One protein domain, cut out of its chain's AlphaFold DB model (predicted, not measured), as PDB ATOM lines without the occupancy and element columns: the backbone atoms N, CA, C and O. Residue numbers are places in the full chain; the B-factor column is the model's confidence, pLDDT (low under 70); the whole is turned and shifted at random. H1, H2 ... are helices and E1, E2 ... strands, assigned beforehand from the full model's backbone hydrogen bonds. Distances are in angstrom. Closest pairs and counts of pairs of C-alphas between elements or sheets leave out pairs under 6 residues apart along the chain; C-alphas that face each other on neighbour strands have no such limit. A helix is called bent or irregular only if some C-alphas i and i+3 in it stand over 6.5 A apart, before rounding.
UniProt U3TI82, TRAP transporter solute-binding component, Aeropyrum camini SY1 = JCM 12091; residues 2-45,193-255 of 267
ATOM      1  N   LYS A   2      -7.895   6.047  72.473       90.88
ATOM      2  CA  LYS A   2      -8.533   5.566  71.218       90.88
ATOM      3  C   LYS A   2      -9.775   6.368  70.803       90.88
ATOM      4  O   LYS A   2      -9.799   6.840  69.680       90.88
ATOM      5  N   GLY A   3     -10.709   6.626  71.725       92.50
ATOM      6  CA  GLY A   3     -11.886   7.469  71.443       92.50
ATOM      7  C   GLY A   3     -11.540   8.911  71.046       92.50
ATOM      8  O   GLY A   3     -12.228   9.527  70.246       92.50
ATOM      9  N   PHE A   4     -10.424   9.454  71.544       94.62
ATOM     10  CA  PHE A   4      -9.926  10.737  71.046       94.62
ATOM     11  C   PHE A   4      -9.425  10.612  69.602       94.62
ATOM     12  O   PHE A   4      -9.739  11.446  68.755       94.62
ATOM     13  N   ALA A   5      -8.653   9.562  69.327       93.56
ATOM     14  CA  ALA A   5      -8.013   9.334  68.041       93.56
ATOM     15  C   ALA A   5      -8.998   9.014  66.903       93.56
ATOM     16  O   ALA A   5      -8.662   9.273  65.752       93.56
ATOM     17  N   THR A   6     -10.189   8.495  67.221       94.88
ATOM     18  CA  THR A   6     -11.308   8.252  66.285       94.88
ATOM     19  C   THR A   6     -12.263   9.440  66.151       94.88
ATOM     20  O   THR A   6     -13.205   9.390  65.368       94.88
ATOM     21  N   GLY A   7     -12.045  10.519  66.909       92.56
ATOM     22  CA  GLY A   7     -12.897  11.710  66.868       92.56
ATOM     23  C   GLY A   7     -14.112  11.682  67.801       92.56
ATOM     24  O   GLY A   7     -14.812  12.685  67.871       92.56
ATOM     25  N   ASP A   8     -14.326  10.605  68.562       92.81
ATOM     26  CA  ASP A   8     -15.453  10.486  69.502       92.81
ATOM     27  C   ASP A   8     -15.314  11.411  70.726       92.81
ATOM     28  O   ASP A   8     -16.305  11.769  71.358       92.81
ATOM     29  N   LEU A   9     -14.079  11.787  71.084       95.00
ATOM     30  CA  LEU A   9     -13.760  12.643  72.234       95.00
ATOM     31  C   LEU A   9     -12.822  13.779  71.839       95.00
ATOM     32  O   LEU A   9     -11.796  13.524  71.215       95.00
ATOM     33  N   ASP A  10     -13.085  15.009  72.282       93.19
ATOM     34  CA  ASP A  10     -12.241  16.182  71.987       93.19
ATOM     35  C   ASP A  10     -10.913  16.232  72.747       93.19
ATOM     36  O   ASP A  10      -9.996  16.953  72.343       93.19
ATOM     37  N   GLY A  11     -10.790  15.442  73.813       94.38
ATOM     38  CA  GLY A  11      -9.574  15.304  74.601       94.38
ATOM     39  C   GLY A  11      -9.315  13.864  75.036       94.38
ATOM     40  O   GLY A  11     -10.181  12.991  74.977       94.38
ATOM     41  N   ALA A  12      -8.093  13.617  75.485       94.75
ATOM     42  CA  ALA A  12      -7.622  12.361  76.024       94.75
ATOM     43  C   ALA A  12      -7.044  12.585  77.421       94.75
ATOM     44  O   ALA A  12      -6.110  13.356  77.601       94.75
ATOM     45  N   TYR A  13      -7.562  11.854  78.397       94.75
ATOM     46  CA  TYR A  13      -6.869  11.621  79.656       94.75
ATOM     47  C   TYR A  13      -5.880  10.467  79.428       94.75
ATOM     48  O   TYR A  13      -6.288   9.416  78.914       94.75
ATOM     49  N   GLY A  14      -4.586  10.688  79.673       95.44
ATOM     50  CA  GLY A  14      -3.548   9.718  79.314       95.44
ATOM     51  C   GLY A  14      -2.168  10.013  79.896       95.44
ATOM     52  O   GLY A  14      -1.863  11.151  80.246       95.44
ATOM     53  N   ALA A  15      -1.345   8.965  79.967       97.62
ATOM     54  CA  ALA A  15       0.049   9.040  80.389       97.62
ATOM     55  C   ALA A  15       1.045   9.128  79.232       97.62
ATOM     56  O   ALA A  15       0.779   8.659  78.121       97.62
ATOM     57  N   ASP A  16       2.253   9.584  79.553       97.56
ATOM     58  CA  ASP A  16       3.432   9.521  78.689       97.56
ATOM     59  C   ASP A  16       3.660   8.145  78.023       97.56
ATOM     60  O   ASP A  16       3.941   8.062  76.825       97.56
ATOM     61  N   ILE A  17       3.454   7.039  78.737       96.81
ATOM     62  CA  ILE A  17       3.611   5.687  78.193       96.81
ATOM     63  C   ILE A  17       2.599   5.383  77.078       96.81
ATOM     64  O   ILE A  17       2.957   4.756  76.081       96.81
ATOM     65  N   ALA A  18       1.364   5.883  77.191       96.62
ATOM     66  CA  ALA A  18       0.338   5.716  76.162       96.62
ATOM     67  C   ALA A  18       0.672   6.522  74.905       96.62
ATOM     68  O   ALA A  18       0.435   6.069  73.786       96.62
ATOM     69  N   PHE A  19       1.240   7.715  75.093       97.25
ATOM     70  CA  PHE A  19       1.773   8.522  74.006       97.25
ATOM     71  C   PHE A  19       2.888   7.795  73.261       97.25
ATOM     72  O   PHE A  19       2.849   7.757  72.032       97.25
ATOM     73  N   ARG A  20       3.836   7.173  73.980       96.25
ATOM     74  CA  ARG A  20       4.908   6.386  73.355       96.25
ATOM     75  C   ARG A  20       4.344   5.270  72.490       96.25
ATOM     76  O   ARG A  20       4.623   5.252  71.298       96.25
ATOM     77  N   GLU A  21       3.499   4.409  73.057       96.44
ATOM     78  CA  GLU A  21       2.890   3.301  72.314       96.44
ATOM     79  C   GLU A  21       2.101   3.788  71.086       96.44
ATOM     80  O   GLU A  21       2.228   3.217  70.003       96.44
ATOM     81  N   MET A  22       1.323   4.868  71.223       95.62
ATOM     82  CA  MET A  22       0.529   5.415  70.122       95.62
ATOM     83  C   MET A  22       1.403   5.995  69.002       95.62
ATOM     84  O   MET A  22       1.158   5.694  67.836       95.62
ATOM     85  N   TYR A  23       2.412   6.808  69.328       96.31
ATOM     86  CA  TYR A  23       3.268   7.454  68.324       96.31
ATOM     87  C   TYR A  23       4.226   6.476  67.636       96.31
ATOM     88  O   TYR A  23       4.602   6.709  66.488       96.31
ATOM     89  N   THR A  24       4.605   5.380  68.300       95.69
ATOM     90  CA  THR A  24       5.419   4.324  67.681       95.69
ATOM     91  C   THR A  24       4.592   3.199  67.059       95.69
ATOM     92  O   THR A  24       5.165   2.325  66.415       95.69
ATOM     93  N   GLY A  25       3.267   3.194  67.242       95.44
ATOM     94  CA  GLY A  25       2.382   2.139  66.737       95.44
ATOM     95  C   GLY A  25       2.651   0.768  67.361       95.44
ATOM     96  O   GLY A  25       2.583  -0.246  66.671       95.44
ATOM     97  N   THR A  26       2.996   0.733  68.648       95.44
ATOM     98  CA  THR A  26       3.363  -0.485  69.386       95.44
ATOM     99  C   THR A  26       2.388  -0.761  70.530       95.44
ATOM    100  O   THR A  26       1.501   0.044  70.831       95.44
ATOM    101  N   GLY A  27       2.537  -1.921  71.174       94.56
ATOM    102  CA  GLY A  27       1.781  -2.275  72.374       94.56
ATOM    103  C   GLY A  27       0.273  -2.209  72.142       94.56
ATOM    104  O   GLY A  27      -0.246  -2.755  71.169       94.56
ATOM    105  N   ARG A  28      -0.456  -1.492  73.005       94.19
ATOM    106  CA  ARG A  28      -1.932  -1.391  72.926       94.19
ATOM    107  C   ARG A  28      -2.460  -0.711  71.650       94.19
ATOM    108  O   ARG A  28      -3.677  -0.744  71.399       94.19
ATOM    109  N   PHE A  29      -1.581  -0.080  70.870       95.50
ATOM    110  CA  PHE A  29      -1.895   0.614  69.620       95.50
ATOM    111  C   PHE A  29      -1.332  -0.087  68.377       95.50
ATOM    112  O   PHE A  29      -1.461   0.448  67.278       95.50
ATOM    113  N   GLU A  30      -0.768  -1.290  68.504       96.00
ATOM    114  CA  GLU A  30      -0.340  -2.067  67.340       96.00
ATOM    115  C   GLU A  30      -1.525  -2.348  66.399       96.00
ATOM    116  O   GLU A  30      -2.612  -2.751  66.822       96.00
ATOM    117  N   GLY A  31      -1.340  -2.055  65.108       95.06
ATOM    118  CA  GLY A  31      -2.385  -2.178  64.086       95.06
ATOM    119  C   GLY A  31      -3.542  -1.172  64.202       95.06
ATOM    120  O   GLY A  31      -4.434  -1.176  63.352       95.06
ATOM    121  N   PHE A  32      -3.543  -0.294  65.211       95.38
ATOM    122  CA  PHE A  32      -4.562   0.741  65.363       95.38
ATOM    123  C   PHE A  32      -4.305   1.898  64.394       95.38
ATOM    124  O   PHE A  32      -3.205   2.440  64.321       95.38
ATOM    125  N   LYS A  33      -5.346   2.303  63.664       91.75
ATOM    126  CA  LYS A  33      -5.311   3.478  62.791       91.75
ATOM    127  C   LYS A  33      -5.987   4.643  63.503       91.75
ATOM    128  O   LYS A  33      -7.158   4.542  63.857       91.75
ATOM    129  N   ALA A  34      -5.232   5.712  63.718       91.75
ATOM    130  CA  ALA A  34      -5.715   6.950  64.310       91.75
ATOM    131  C   ALA A  34      -6.047   7.966  63.209       91.75
ATOM    132  O   ALA A  34      -5.221   8.183  62.322       91.75
ATOM    133  N   ASP A  35      -7.204   8.624  63.299       92.50
ATOM    134  CA  ASP A  35      -7.565   9.741  62.414       92.50
ATOM    135  C   ASP A  35      -6.896  11.045  62.870       92.50
ATOM    136  O   ASP A  35      -6.591  11.928  62.069       92.50
ATOM    137  N   ARG A  36      -6.627  11.152  64.177       93.62
ATOM    138  CA  ARG A  36      -5.840  12.228  64.787       93.62
ATOM    139  C   ARG A  36      -4.998  11.725  65.953       93.62
ATOM    140  O   ARG A  36      -5.378  10.785  66.647       93.62
ATOM    141  N   LEU A  37      -3.873  12.395  66.200       95.25
ATOM    142  CA  LEU A  37      -2.989  12.107  67.329       95.25
ATOM    143  C   LEU A  37      -3.090  13.204  68.399       95.25
ATOM    144  O   LEU A  37      -3.195  14.384  68.054       95.25
ATOM    145  N   PRO A  38      -3.075  12.838  69.691       96.31
ATOM    146  CA  PRO A  38      -2.991  13.806  70.771       96.31
ATOM    147  C   PRO A  38      -1.573  14.370  70.829       96.31
ATOM    148  O   PRO A  38      -0.615  13.718  70.416       96.31
ATOM    149  N   VAL A  39      -1.421  15.564  71.379       97.81
ATOM    150  CA  VAL A  39      -0.143  16.251  71.588       97.81
ATOM    151  C   VAL A  39      -0.009  16.654  73.058       97.81
ATOM    152  O   VAL A  39      -0.989  16.669  73.815       97.81
ATOM    153  N   GLN A  40       1.204  16.974  73.504       98.50
ATOM    154  CA  GLN A  40       1.436  17.348  74.903       98.50
ATOM    155  C   GLN A  40       0.705  18.669  75.210       98.50
ATOM    156  O   GLN A  40       0.935  19.654  74.514       98.50
ATOM    157  N   THR A  41      -0.220  18.697  76.182       98.25
ATOM    158  CA  THR A  41      -1.177  19.817  76.366       98.25
ATOM    159  C   THR A  41      -1.211  20.332  77.805       98.25
ATOM    160  O   THR A  41      -0.853  21.480  78.029       98.25
ATOM    161  N   LEU A  42      -1.659  19.525  78.772       98.31
ATOM    162  CA  LEU A  42      -1.660  19.886  80.188       98.31
ATOM    163  C   LEU A  42      -1.350  18.643  81.016       98.31
ATOM    164  O   LEU A  42      -2.180  17.746  81.147       98.31
ATOM    165  N   TRP A  43      -0.155  18.605  81.590       98.31
ATOM    166  CA  TRP A  43       0.239  17.577  82.548       98.31
ATOM    167  C   TRP A  43      -0.240  17.963  83.949       98.31
ATOM    168  O   TRP A  43      -0.268  19.150  84.265       98.31
ATOM    169  N   VAL A  44      -0.641  17.001  84.784       96.75
ATOM    170  CA  VAL A  44      -1.316  17.308  86.062       96.75
ATOM    171  C   VAL A  44      -0.683  16.647  87.278       96.75
ATOM    172  O   VAL A  44      -0.587  17.276  88.326       96.75
ATOM    173  N   PHE A  45      -0.246  15.399  87.167       96.81
ATOM    174  CA  PHE A  45       0.396  14.698  88.277       96.81
ATOM    175  C   PHE A  45       1.214  13.520  87.773       96.81
ATOM    176  O   PHE A  45       1.063  13.067  86.635       96.81
ATOM    177  N   LEU A 193      -8.387  21.496  68.987       96.38
ATOM    178  CA  LEU A 193      -8.552  22.729  69.753       96.38
ATOM    179  C   LEU A 193      -7.518  23.761  69.298       96.38
ATOM    180  O   LEU A 193      -6.386  23.429  68.958       96.38
ATOM    181  N   SER A 194      -7.916  25.033  69.265       97.50
ATOM    182  CA  SER A 194      -7.032  26.110  68.818       97.50
ATOM    183  C   SER A 194      -5.971  26.453  69.866       97.50
ATOM    184  O   SER A 194      -6.136  26.194  71.061       97.50
ATOM    185  N   GLU A 195      -4.892  27.109  69.422       98.31
ATOM    186  CA  GLU A 195      -3.873  27.690  70.305       98.31
ATOM    187  C   GLU A 195      -4.505  28.518  71.434       98.31
ATOM    188  O   GLU A 195      -4.169  28.312  72.596       98.31
ATOM    189  N   ASP A 196      -5.436  29.417  71.096       98.38
ATOM    190  CA  ASP A 196      -6.089  30.320  72.051       98.38
ATOM    191  C   ASP A 196      -6.908  29.565  73.106       98.38
ATOM    192  O   ASP A 196      -6.832  29.892  74.290       98.38
ATOM    193  N   ILE A 197      -7.646  28.524  72.703       98.12
ATOM    194  CA  ILE A 197      -8.435  27.707  73.636       98.12
ATOM    195  C   ILE A 197      -7.512  26.989  74.620       98.12
ATOM    196  O   ILE A 197      -7.710  27.088  75.829       98.12
ATOM    197  N   VAL A 198      -6.485  26.295  74.125       98.50
ATOM    198  CA  VAL A 198      -5.570  25.561  75.008       98.50
ATOM    199  C   VAL A 198      -4.760  26.508  75.886       98.50
ATOM    200  O   VAL A 198      -4.596  26.226  77.069       98.50
ATOM    201  N   TYR A 199      -4.304  27.645  75.358       98.69
ATOM    202  CA  TYR A 199      -3.632  28.668  76.159       98.69
ATOM    203  C   TYR A 199      -4.519  29.130  77.322       98.69
ATOM    204  O   TYR A 199      -4.058  29.180  78.460       98.69
ATOM    205  N   LYS A 200      -5.808  29.399  77.065       98.62
ATOM    206  CA  LYS A 200      -6.773  29.765  78.111       98.62
ATOM    207  C   LYS A 200      -6.972  28.657  79.138       98.62
ATOM    208  O   LYS A 200      -7.037  28.971  80.319       98.62
ATOM    209  N   ILE A 201      -7.039  27.391  78.718       97.88
ATOM    210  CA  ILE A 201      -7.145  26.248  79.639       97.88
ATOM    211  C   ILE A 201      -5.918  26.193  80.554       97.88
ATOM    212  O   ILE A 201      -6.075  26.236  81.768       97.88
ATOM    213  N   VAL A 202      -4.709  26.163  79.982       98.44
ATOM    214  CA  VAL A 202      -3.454  26.081  80.750       98.44
ATOM    215  C   VAL A 202      -3.325  27.266  81.708       98.44
ATOM    216  O   VAL A 202      -3.037  27.076  82.888       98.44
ATOM    217  N   LYS A 203      -3.594  28.482  81.223       98.50
ATOM    218  CA  LYS A 203      -3.538  29.702  82.030       98.50
ATOM    219  C   LYS A 203      -4.568  29.699  83.156       98.50
ATOM    220  O   LYS A 203      -4.211  30.008  84.284       98.50
ATOM    221  N   ALA A 204      -5.808  29.295  82.881       98.19
ATOM    222  CA  ALA A 204      -6.833  29.182  83.913       98.19
ATOM    223  C   ALA A 204      -6.453  28.132  84.969       98.19
ATOM    224  O   ALA A 204      -6.646  28.375  86.155       98.19
ATOM    225  N   THR A 205      -5.872  26.992  84.578       97.62
ATOM    226  CA  THR A 205      -5.360  26.009  85.547       97.62
ATOM    227  C   THR A 205      -4.242  26.604  86.402       97.62
ATOM    228  O   THR A 205      -4.267  26.442  87.618       97.62
ATOM    229  N   TYR A 206      -3.294  27.320  85.791       98.12
ATOM    230  CA  TYR A 206      -2.201  27.984  86.502       98.12
ATOM    231  C   TYR A 206      -2.702  29.037  87.503       98.12
ATOM    232  O   TYR A 206      -2.291  29.034  88.659       98.12
ATOM    233  N   GLU A 207      -3.631  29.903  87.086       98.00
ATOM    234  CA  GLU A 207      -4.188  30.982  87.914       98.00
ATOM    235  C   GLU A 207      -5.060  30.469  89.072       98.00
ATOM    236  O   GLU A 207      -5.169  31.144  90.091       98.00
ATOM    237  N   ASN A 208      -5.655  29.276  88.942       97.56
ATOM    238  CA  ASN A 208      -6.569  28.698  89.937       97.56
ATOM    239  C   ASN A 208      -5.982  27.465  90.648       97.56
ATOM    240  O   ASN A 208      -6.719  26.669  91.235       97.56
ATOM    241  N   ILE A 209      -4.660  27.273  90.607       96.25
ATOM    242  CA  ILE A 209      -4.045  26.036  91.101       96.25
ATOM    243  C   ILE A 209      -4.233  25.815  92.608       96.25
ATOM    244  O   ILE A 209      -4.361  24.677  93.058       96.25
ATOM    245  N   ASP A 210      -4.309  26.891  93.392       94.81
ATOM    246  CA  ASP A 210      -4.577  26.812  94.829       94.81
ATOM    247  C   ASP A 210      -5.963  26.239  95.135       94.81
ATOM    248  O   ASP A 210      -6.099  25.417  96.043       94.81
ATOM    249  N   GLU A 211      -6.976  26.642  94.366       95.69
ATOM    250  CA  GLU A 211      -8.336  26.118  94.495       95.69
ATOM    251  C   GLU A 211      -8.373  24.646  94.082       95.69
ATOM    252  O   GLU A 211      -8.858  23.807  94.842       95.69
ATOM    253  N   LEU A 212      -7.772  24.302  92.938       93.94
ATOM    254  CA  LEU A 212      -7.697  22.920  92.459       93.94
ATOM    255  C   LEU A 212      -7.020  21.990  93.477       93.94
ATOM    256  O   LEU A 212      -7.564  20.934  93.794       93.94
ATOM    257  N   ALA A 213      -5.888  22.403  94.055       92.00
ATOM    258  CA  ALA A 213      -5.179  21.630  95.076       92.00
ATOM    259  C   ALA A 213      -5.940  21.515  96.405       92.00
ATOM    260  O   ALA A 213      -5.670  20.603  97.188       92.00
ATOM    261  N   SER A 214      -6.880  22.424  96.679       92.38
ATOM    262  CA  SER A 214      -7.769  22.320  97.841       92.38
ATOM    263  C   SER A 214      -8.886  21.292  97.640       92.38
ATOM    264  O   SER A 214      -9.316  20.664  98.606       92.38
ATOM    265  N   LEU A 215      -9.334  21.107  96.393       91.38
ATOM    266  CA  LEU A 215     -10.395  20.169  96.023       91.38
ATOM    267  C   LEU A 215      -9.860  18.748  95.838       91.38
ATOM    268  O   LEU A 215     -10.503  17.793  96.267       91.38
ATOM    269  N   ASP A 216      -8.685  18.612  95.222       88.06
ATOM    270  CA  ASP A 216      -8.032  17.327  94.999       88.06
ATOM    271  C   ASP A 216      -6.516  17.424  95.283       88.06
ATOM    272  O   ASP A 216      -5.784  18.137  94.581       88.06
ATOM    273  N   PRO A 217      -6.005  16.681  96.288       87.12
ATOM    274  CA  PRO A 217      -4.586  16.646  96.625       87.12
ATOM    275  C   PRO A 217      -3.655  16.262  95.471       87.12
ATOM    276  O   PRO A 217      -2.474  16.607  95.542       87.12
ATOM    277  N   ALA A 218      -4.140  15.592  94.419       85.75
ATOM    278  CA  ALA A 218      -3.335  15.237  93.250       85.75
ATOM    279  C   ALA A 218      -2.732  16.469  92.548       85.75
ATOM    280  O   ALA A 218      -1.634  16.388  92.003       85.75
ATOM    281  N   PHE A 219      -3.375  17.640  92.639       91.75
ATOM    282  CA  PHE A 219      -2.857  18.897  92.079       91.75
ATOM    283  C   PHE A 219      -1.740  19.538  92.921       91.75
ATOM    284  O   PHE A 219      -1.201  20.578  92.540       91.75
ATOM    285  N   SER A 220      -1.347  18.937  94.052       91.38
ATOM    286  CA  SER A 220      -0.298  19.488  94.924       91.38
ATOM    287  C   SER A 220       1.038  19.673  94.200       91.38
ATOM    288  O   SER A 220       1.739  20.645  94.463       91.38
ATOM    289  N   GLN A 221       1.389  18.779  93.269       94.31
ATOM    290  CA  GLN A 221       2.627  18.896  92.489       94.31
ATOM    291  C   GLN A 221       2.616  20.145  91.601       94.31
ATOM    292  O   GLN A 221       3.571  20.918  91.614       94.31
ATOM    293  N   LEU A 222       1.503  20.391  90.904       95.81
ATOM    294  CA  LEU A 222       1.318  21.610  90.122       95.81
ATOM    295  C   LEU A 222       1.285  22.867  90.994       95.81
ATOM    296  O   LEU A 222       1.830  23.891  90.594       95.81
ATOM    297  N   LYS A 223       0.678  22.812  92.185       95.25
ATOM    298  CA  LYS A 223       0.709  23.939  93.130       95.25
ATOM    299  C   LYS A 223       2.136  24.281  93.561       95.25
ATOM    300  O   LYS A 223       2.461  25.455  93.703       95.25
ATOM    301  N   ASN A 224       2.970  23.266  93.778       95.56
ATOM    302  CA  ASN A 224       4.347  23.458  94.216       95.56
ATOM    303  C   ASN A 224       5.224  24.058  93.111       95.56
ATOM    304  O   ASN A 224       5.988  24.982  93.381       95.56
ATOM    305  N   ASP A 225       5.122  23.539  91.886       97.25
ATOM    306  CA  ASP A 225       5.879  24.041  90.738       97.25
ATOM    307  C   ASP A 225       5.180  23.700  89.416       97.25
ATOM    308  O   ASP A 225       5.504  22.723  88.741       97.25
ATOM    309  N   PHE A 226       4.204  24.519  89.023       98.25
ATOM    310  CA  PHE A 226       3.435  24.283  87.802       98.25
ATOM    311  C   PHE A 226       4.326  24.256  86.556       98.25
ATOM    312  O   PHE A 226       4.213  23.357  85.721       98.25
ATOM    313  N   VAL A 227       5.197  25.259  86.411       98.38
ATOM    314  CA  VAL A 227       6.008  25.449  85.202       98.38
ATOM    315  C   VAL A 227       7.063  24.356  85.106       98.38
ATOM    316  O   VAL A 227       7.159  23.706  84.065       98.38
ATOM    317  N   GLY A 228       7.805  24.096  86.184       98.38
ATOM    318  CA  GLY A 228       8.797  23.029  86.210       98.38
ATOM    319  C   GLY A 228       8.177  21.645  86.046       98.38
ATOM    320  O   GLY A 228       8.781  20.790  85.397       98.38
ATOM    321  N   PHE A 229       6.949  21.425  86.528       98.38
ATOM    322  CA  PHE A 229       6.225  20.179  86.280       98.38
ATOM    323  C   PHE A 229       5.896  19.988  84.794       98.38
ATOM    324  O   PHE A 229       6.164  18.918  84.246       98.38
ATOM    325  N   GLN A 230       5.377  21.023  84.112       98.62
ATOM    326  CA  GLN A 230       5.150  20.940  82.661       98.62
ATOM    327  C   GLN A 230       6.458  20.656  81.914       98.62
ATOM    328  O   GLN A 230       6.466  19.822  81.016       98.62
ATOM    329  N   VAL A 231       7.560  21.314  82.294       98.44
ATOM    330  CA  VAL A 231       8.883  21.113  81.676       98.44
ATOM    331  C   VAL A 231       9.332  19.655  81.796       98.44
ATOM    332  O   VAL A 231       9.655  19.035  80.785       98.44
ATOM    333  N   GLN A 232       9.300  19.089  83.007       97.62
ATOM    334  CA  GLN A 232       9.707  17.701  83.258       97.62
ATOM    335  C   GLN A 232       8.857  16.703  82.469       97.62
ATOM    336  O   GLN A 232       9.381  15.766  81.862       97.62
ATOM    337  N   ALA A 233       7.543  16.923  82.441       97.88
ATOM    338  CA  ALA A 233       6.636  16.067  81.701       97.88
ATOM    339  C   ALA A 233       6.851  16.178  80.181       97.88
ATOM    340  O   ALA A 233       6.822  15.161  79.493       97.88
ATOM    341  N   ILE A 234       7.151  17.373  79.652       98.38
ATOM    342  CA  ILE A 234       7.491  17.548  78.232       98.38
ATOM    343  C   ILE A 234       8.782  16.826  77.868       98.38
ATOM    344  O   ILE A 234       8.823  16.120  76.857       98.38
ATOM    345  N   ASP A 235       9.818  16.968  78.696       97.12
ATOM    346  CA  ASP A 235      11.106  16.304  78.497       97.12
ATOM    347  C   ASP A 235      10.960  14.780  78.443       97.12
ATOM    348  O   ASP A 235      11.669  14.122  77.680       97.12
ATOM    349  N   SER A 236       9.987  14.217  79.171       96.00
ATOM    350  CA  SER A 236       9.683  12.783  79.130       96.00
ATOM    351  C   SER A 236       9.263  12.276  77.744       96.00
ATOM    352  O   SER A 236       9.238  11.066  77.542       96.00
ATOM    353  N   LEU A 237       8.938  13.156  76.788       96.19
ATOM    354  CA  LEU A 237       8.485  12.818  75.432       96.19
ATOM    355  C   LEU A 237       9.032  13.749  74.336       96.19
ATOM    356  O   LEU A 237       8.542  13.702  73.204       96.19
ATOM    357  N   ALA A 238      10.002  14.610  74.645       92.81
ATOM    358  CA  ALA A 238      10.436  15.697  73.762       92.81
ATOM    359  C   ALA A 238      10.920  15.214  72.381       92.81
ATOM    360  O   ALA A 238      10.697  15.873  71.361       92.81
ATOM    361  N   ASP A 239      11.533  14.031  72.333       92.69
ATOM    362  CA  ASP A 239      12.020  13.389  71.115       92.69
ATOM    363  C   ASP A 239      10.888  12.857  70.225       92.69
ATOM    364  O   ASP A 239      11.027  12.804  69.002       92.69
ATOM    365  N   LEU A 240       9.730  12.534  70.802       95.56
ATOM    366  CA  LEU A 240       8.684  11.766  70.131       95.56
ATOM    367  C   LEU A 240       7.409  12.569  69.857       95.56
ATOM    368  O   LEU A 240       6.906  12.549  68.730       95.56
ATOM    369  N   VAL A 241       6.912  13.305  70.850       97.19
ATOM    370  CA  VAL A 241       5.577  13.915  70.822       97.19
ATOM    371  C   VAL A 241       5.689  15.437  70.849       97.19
ATOM    372  O   VAL A 241       6.273  15.986  71.783       97.19
ATOM    373  N   PRO A 242       5.107  16.153  69.874       97.75
ATOM    374  CA  PRO A 242       5.140  17.607  69.871       97.75
ATOM    375  C   PRO A 242       4.247  18.209  70.970       97.75
ATOM    376  O   PRO A 242       3.299  17.587  71.453       97.75
ATOM    377  N   VAL A 243       4.539  19.453  71.339       98.56
ATOM    378  CA  VAL A 243       3.800  20.253  72.321       98.56
ATOM    379  C   VAL A 243       2.707  21.063  71.628       98.56
ATOM    380  O   VAL A 243       2.918  21.627  70.554       98.56
ATOM    381  N   HIS A 244       1.529  21.147  72.242       98.56
ATOM    382  CA  HIS A 244       0.426  21.956  71.739       98.56
ATOM    383  C   HIS A 244       0.825  23.447  71.666       98.56
ATOM    384  O   HIS A 244       1.379  23.960  72.642       98.56
ATOM    385  N   PRO A 245       0.487  24.186  70.586       98.50
ATOM    386  CA  PRO A 245       0.818  25.611  70.454       98.50
ATOM    387  C   PRO A 245       0.392  26.467  71.653       98.50
ATOM    388  O   PRO A 245       1.145  27.324  72.105       98.50
ATOM    389  N   GLY A 246      -0.789  26.197  72.219       98.62
ATOM    390  CA  GLY A 246      -1.294  26.909  73.400       98.62
ATOM    391  C   GLY A 246      -0.438  26.718  74.663       98.62
ATOM    392  O   GLY A 246      -0.182  27.688  75.374       98.62
ATOM    393  N   LEU A 247       0.062  25.500  74.909       98.69
ATOM    394  CA  LEU A 247       0.998  25.227  76.008       98.69
ATOM    395  C   LEU A 247       2.370  25.846  75.716       98.69
ATOM    396  O   LEU A 247       2.961  26.476  76.588       98.69
ATOM    397  N   ALA A 248       2.853  25.734  74.477       98.62
ATOM    398  CA  ALA A 248       4.111  26.350  74.060       98.62
ATOM    399  C   ALA A 248       4.092  27.875  74.253       98.62
ATOM    400  O   ALA A 248       5.052  28.446  74.764       98.62
ATOM    401  N   LYS A 249       2.983  28.535  73.900       98.69
ATOM    402  CA  LYS A 249       2.775  29.967  74.138       98.69
ATOM    403  C   LYS A 249       2.865  30.316  75.621       98.69
ATOM    404  O   LYS A 249       3.613  31.224  75.971       98.69
ATOM    405  N   PHE A 250       2.166  29.574  76.481       98.75
ATOM    406  CA  PHE A 250       2.240  29.767  77.930       98.75
ATOM    407  C   PHE A 250       3.681  29.624  78.446       98.75
ATOM    408  O   PHE A 250       4.185  30.509  79.128       98.75
ATOM    409  N   LEU A 251       4.396  28.563  78.061       98.69
ATOM    410  CA  LEU A 251       5.772  28.339  78.521       98.69
ATOM    411  C   LEU A 251       6.761  29.389  78.002       98.69
ATOM    412  O   LEU A 251       7.707  29.727  78.711       98.69
ATOM    413  N   LYS A 252       6.539  29.946  76.805       98.56
ATOM    414  CA  LYS A 252       7.317  31.085  76.293       98.56
ATOM    415  C   LYS A 252       7.090  32.346  77.125       98.56
ATOM    416  O   LYS A 252       8.060  33.018  77.457       98.56
ATOM    417  N   GLU A 253       5.844  32.644  77.500       98.50
ATOM    418  CA  GLU A 253       5.524  33.768  78.396       98.50
ATOM    419  C   GLU A 253       6.175  33.601  79.777       98.50
ATOM    420  O   GLU A 253       6.656  34.574  80.352       98.50
ATOM    421  N   MET A 254       6.263  32.362  80.267       98.38
ATOM    422  CA  MET A 254       6.913  32.025  81.538       98.38
ATOM    423  C   MET A 254       8.445  31.888  81.440       98.38
ATOM    424  O   MET A 254       9.090  31.592  82.443       98.38
ATOM    425  N   GLY A 255       9.046  32.071  80.256       98.31
ATOM    426  CA  GLY A 255      10.496  31.943  80.051       98.31
ATOM    427  C   GLY A 255      11.049  30.519  80.206       98.31
ATOM    428  O   GLY A 255      12.242  30.354  80.439       98.31
TER     429      GLY A 255
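Overview. This is residues 2 to 45 and 193 to 255 of the 267 residues of the protein "TRAP transporter solute-binding component" of Aeropyrum camini SY1 = JCM 12091 (UniProt U3TI82). One strand, E2, runs through the middle with H3, H5b and H6 packed round it, and the hairpin of H4 and H5a caps one end. Toward the other end of the longest axis, H1, E1, H2 and the winding residues 25 to 38 make a looser head. The printed part has 107 residues, with six named helices and two named strands in the order H1 E1 H2 E2 H3 H4 H5 H6, mostly helix; E1 and E2 pair with no named strand. The whole is compact, with a radius of gyration of the C-alphas of 14.4 A, and elongated, spanning 42 by 27 by 27 A.

Arrangement. H1, residues 2 to 5, comes closest to E1, residues 12 to 15, at the C-alphas of Phe 4 and Ala 12, 5.7 A apart. E1 and H2, residues 16 to 24, meet only through their link. E2, residues 39 to 45, is near E1, with 7 pairs of C-alphas within 10 A. H3, residues 195 to 207, touches H6, residues 245 to 253, at a steep tilt of 51 degrees; their closest C-alphas, of Tyr 199 and Gly 246, are 4.0 A apart. H5, residues 217 to 235, was assigned as one helix by its hydrogen bonds but is bent, with C-alphas 224 and 227 9.4 A apart; its arms H5a, residues 217 to 224, and H5b, residues 227 to 235, stand about perpendicular at 79 degrees. H5a is irregular, with C-alphas 218 and 221 7.0 A apart. H4, residues 209 to 215, and H5a form a helical hairpin, closest at the C-alphas of Ala 213 and Phe 219, 4.7 A. The closest C-alphas of E2 and H5b, Trp 43 and Gln 230, are 6.0 A apart. Every O i to N i+4 pair is within hydrogen-bond range in H2, H3, H4, H5b and H6, and 2 of 4 in H5a; H1 is too short for one.

Along the chain. H1 begins at C-alpha 2 (-8.533, 5.566, 71.218). E2 measures 16.8 A and H3 17.9 A from first to last C-alpha. H6 ends at C-alpha 253 (5.524, 33.768, 78.396).

Size, cuts and confidence. The C-alphas farthest apart, of Gly 31 and Asp 210, are 42.3 A apart. Residues 46 to 192 are not printed, and C-alphas 45 and 193 are 22.1 A apart across the cut. The link from H2 to E2, 14 residues, is long. No printed residue has a pLDDT under 70.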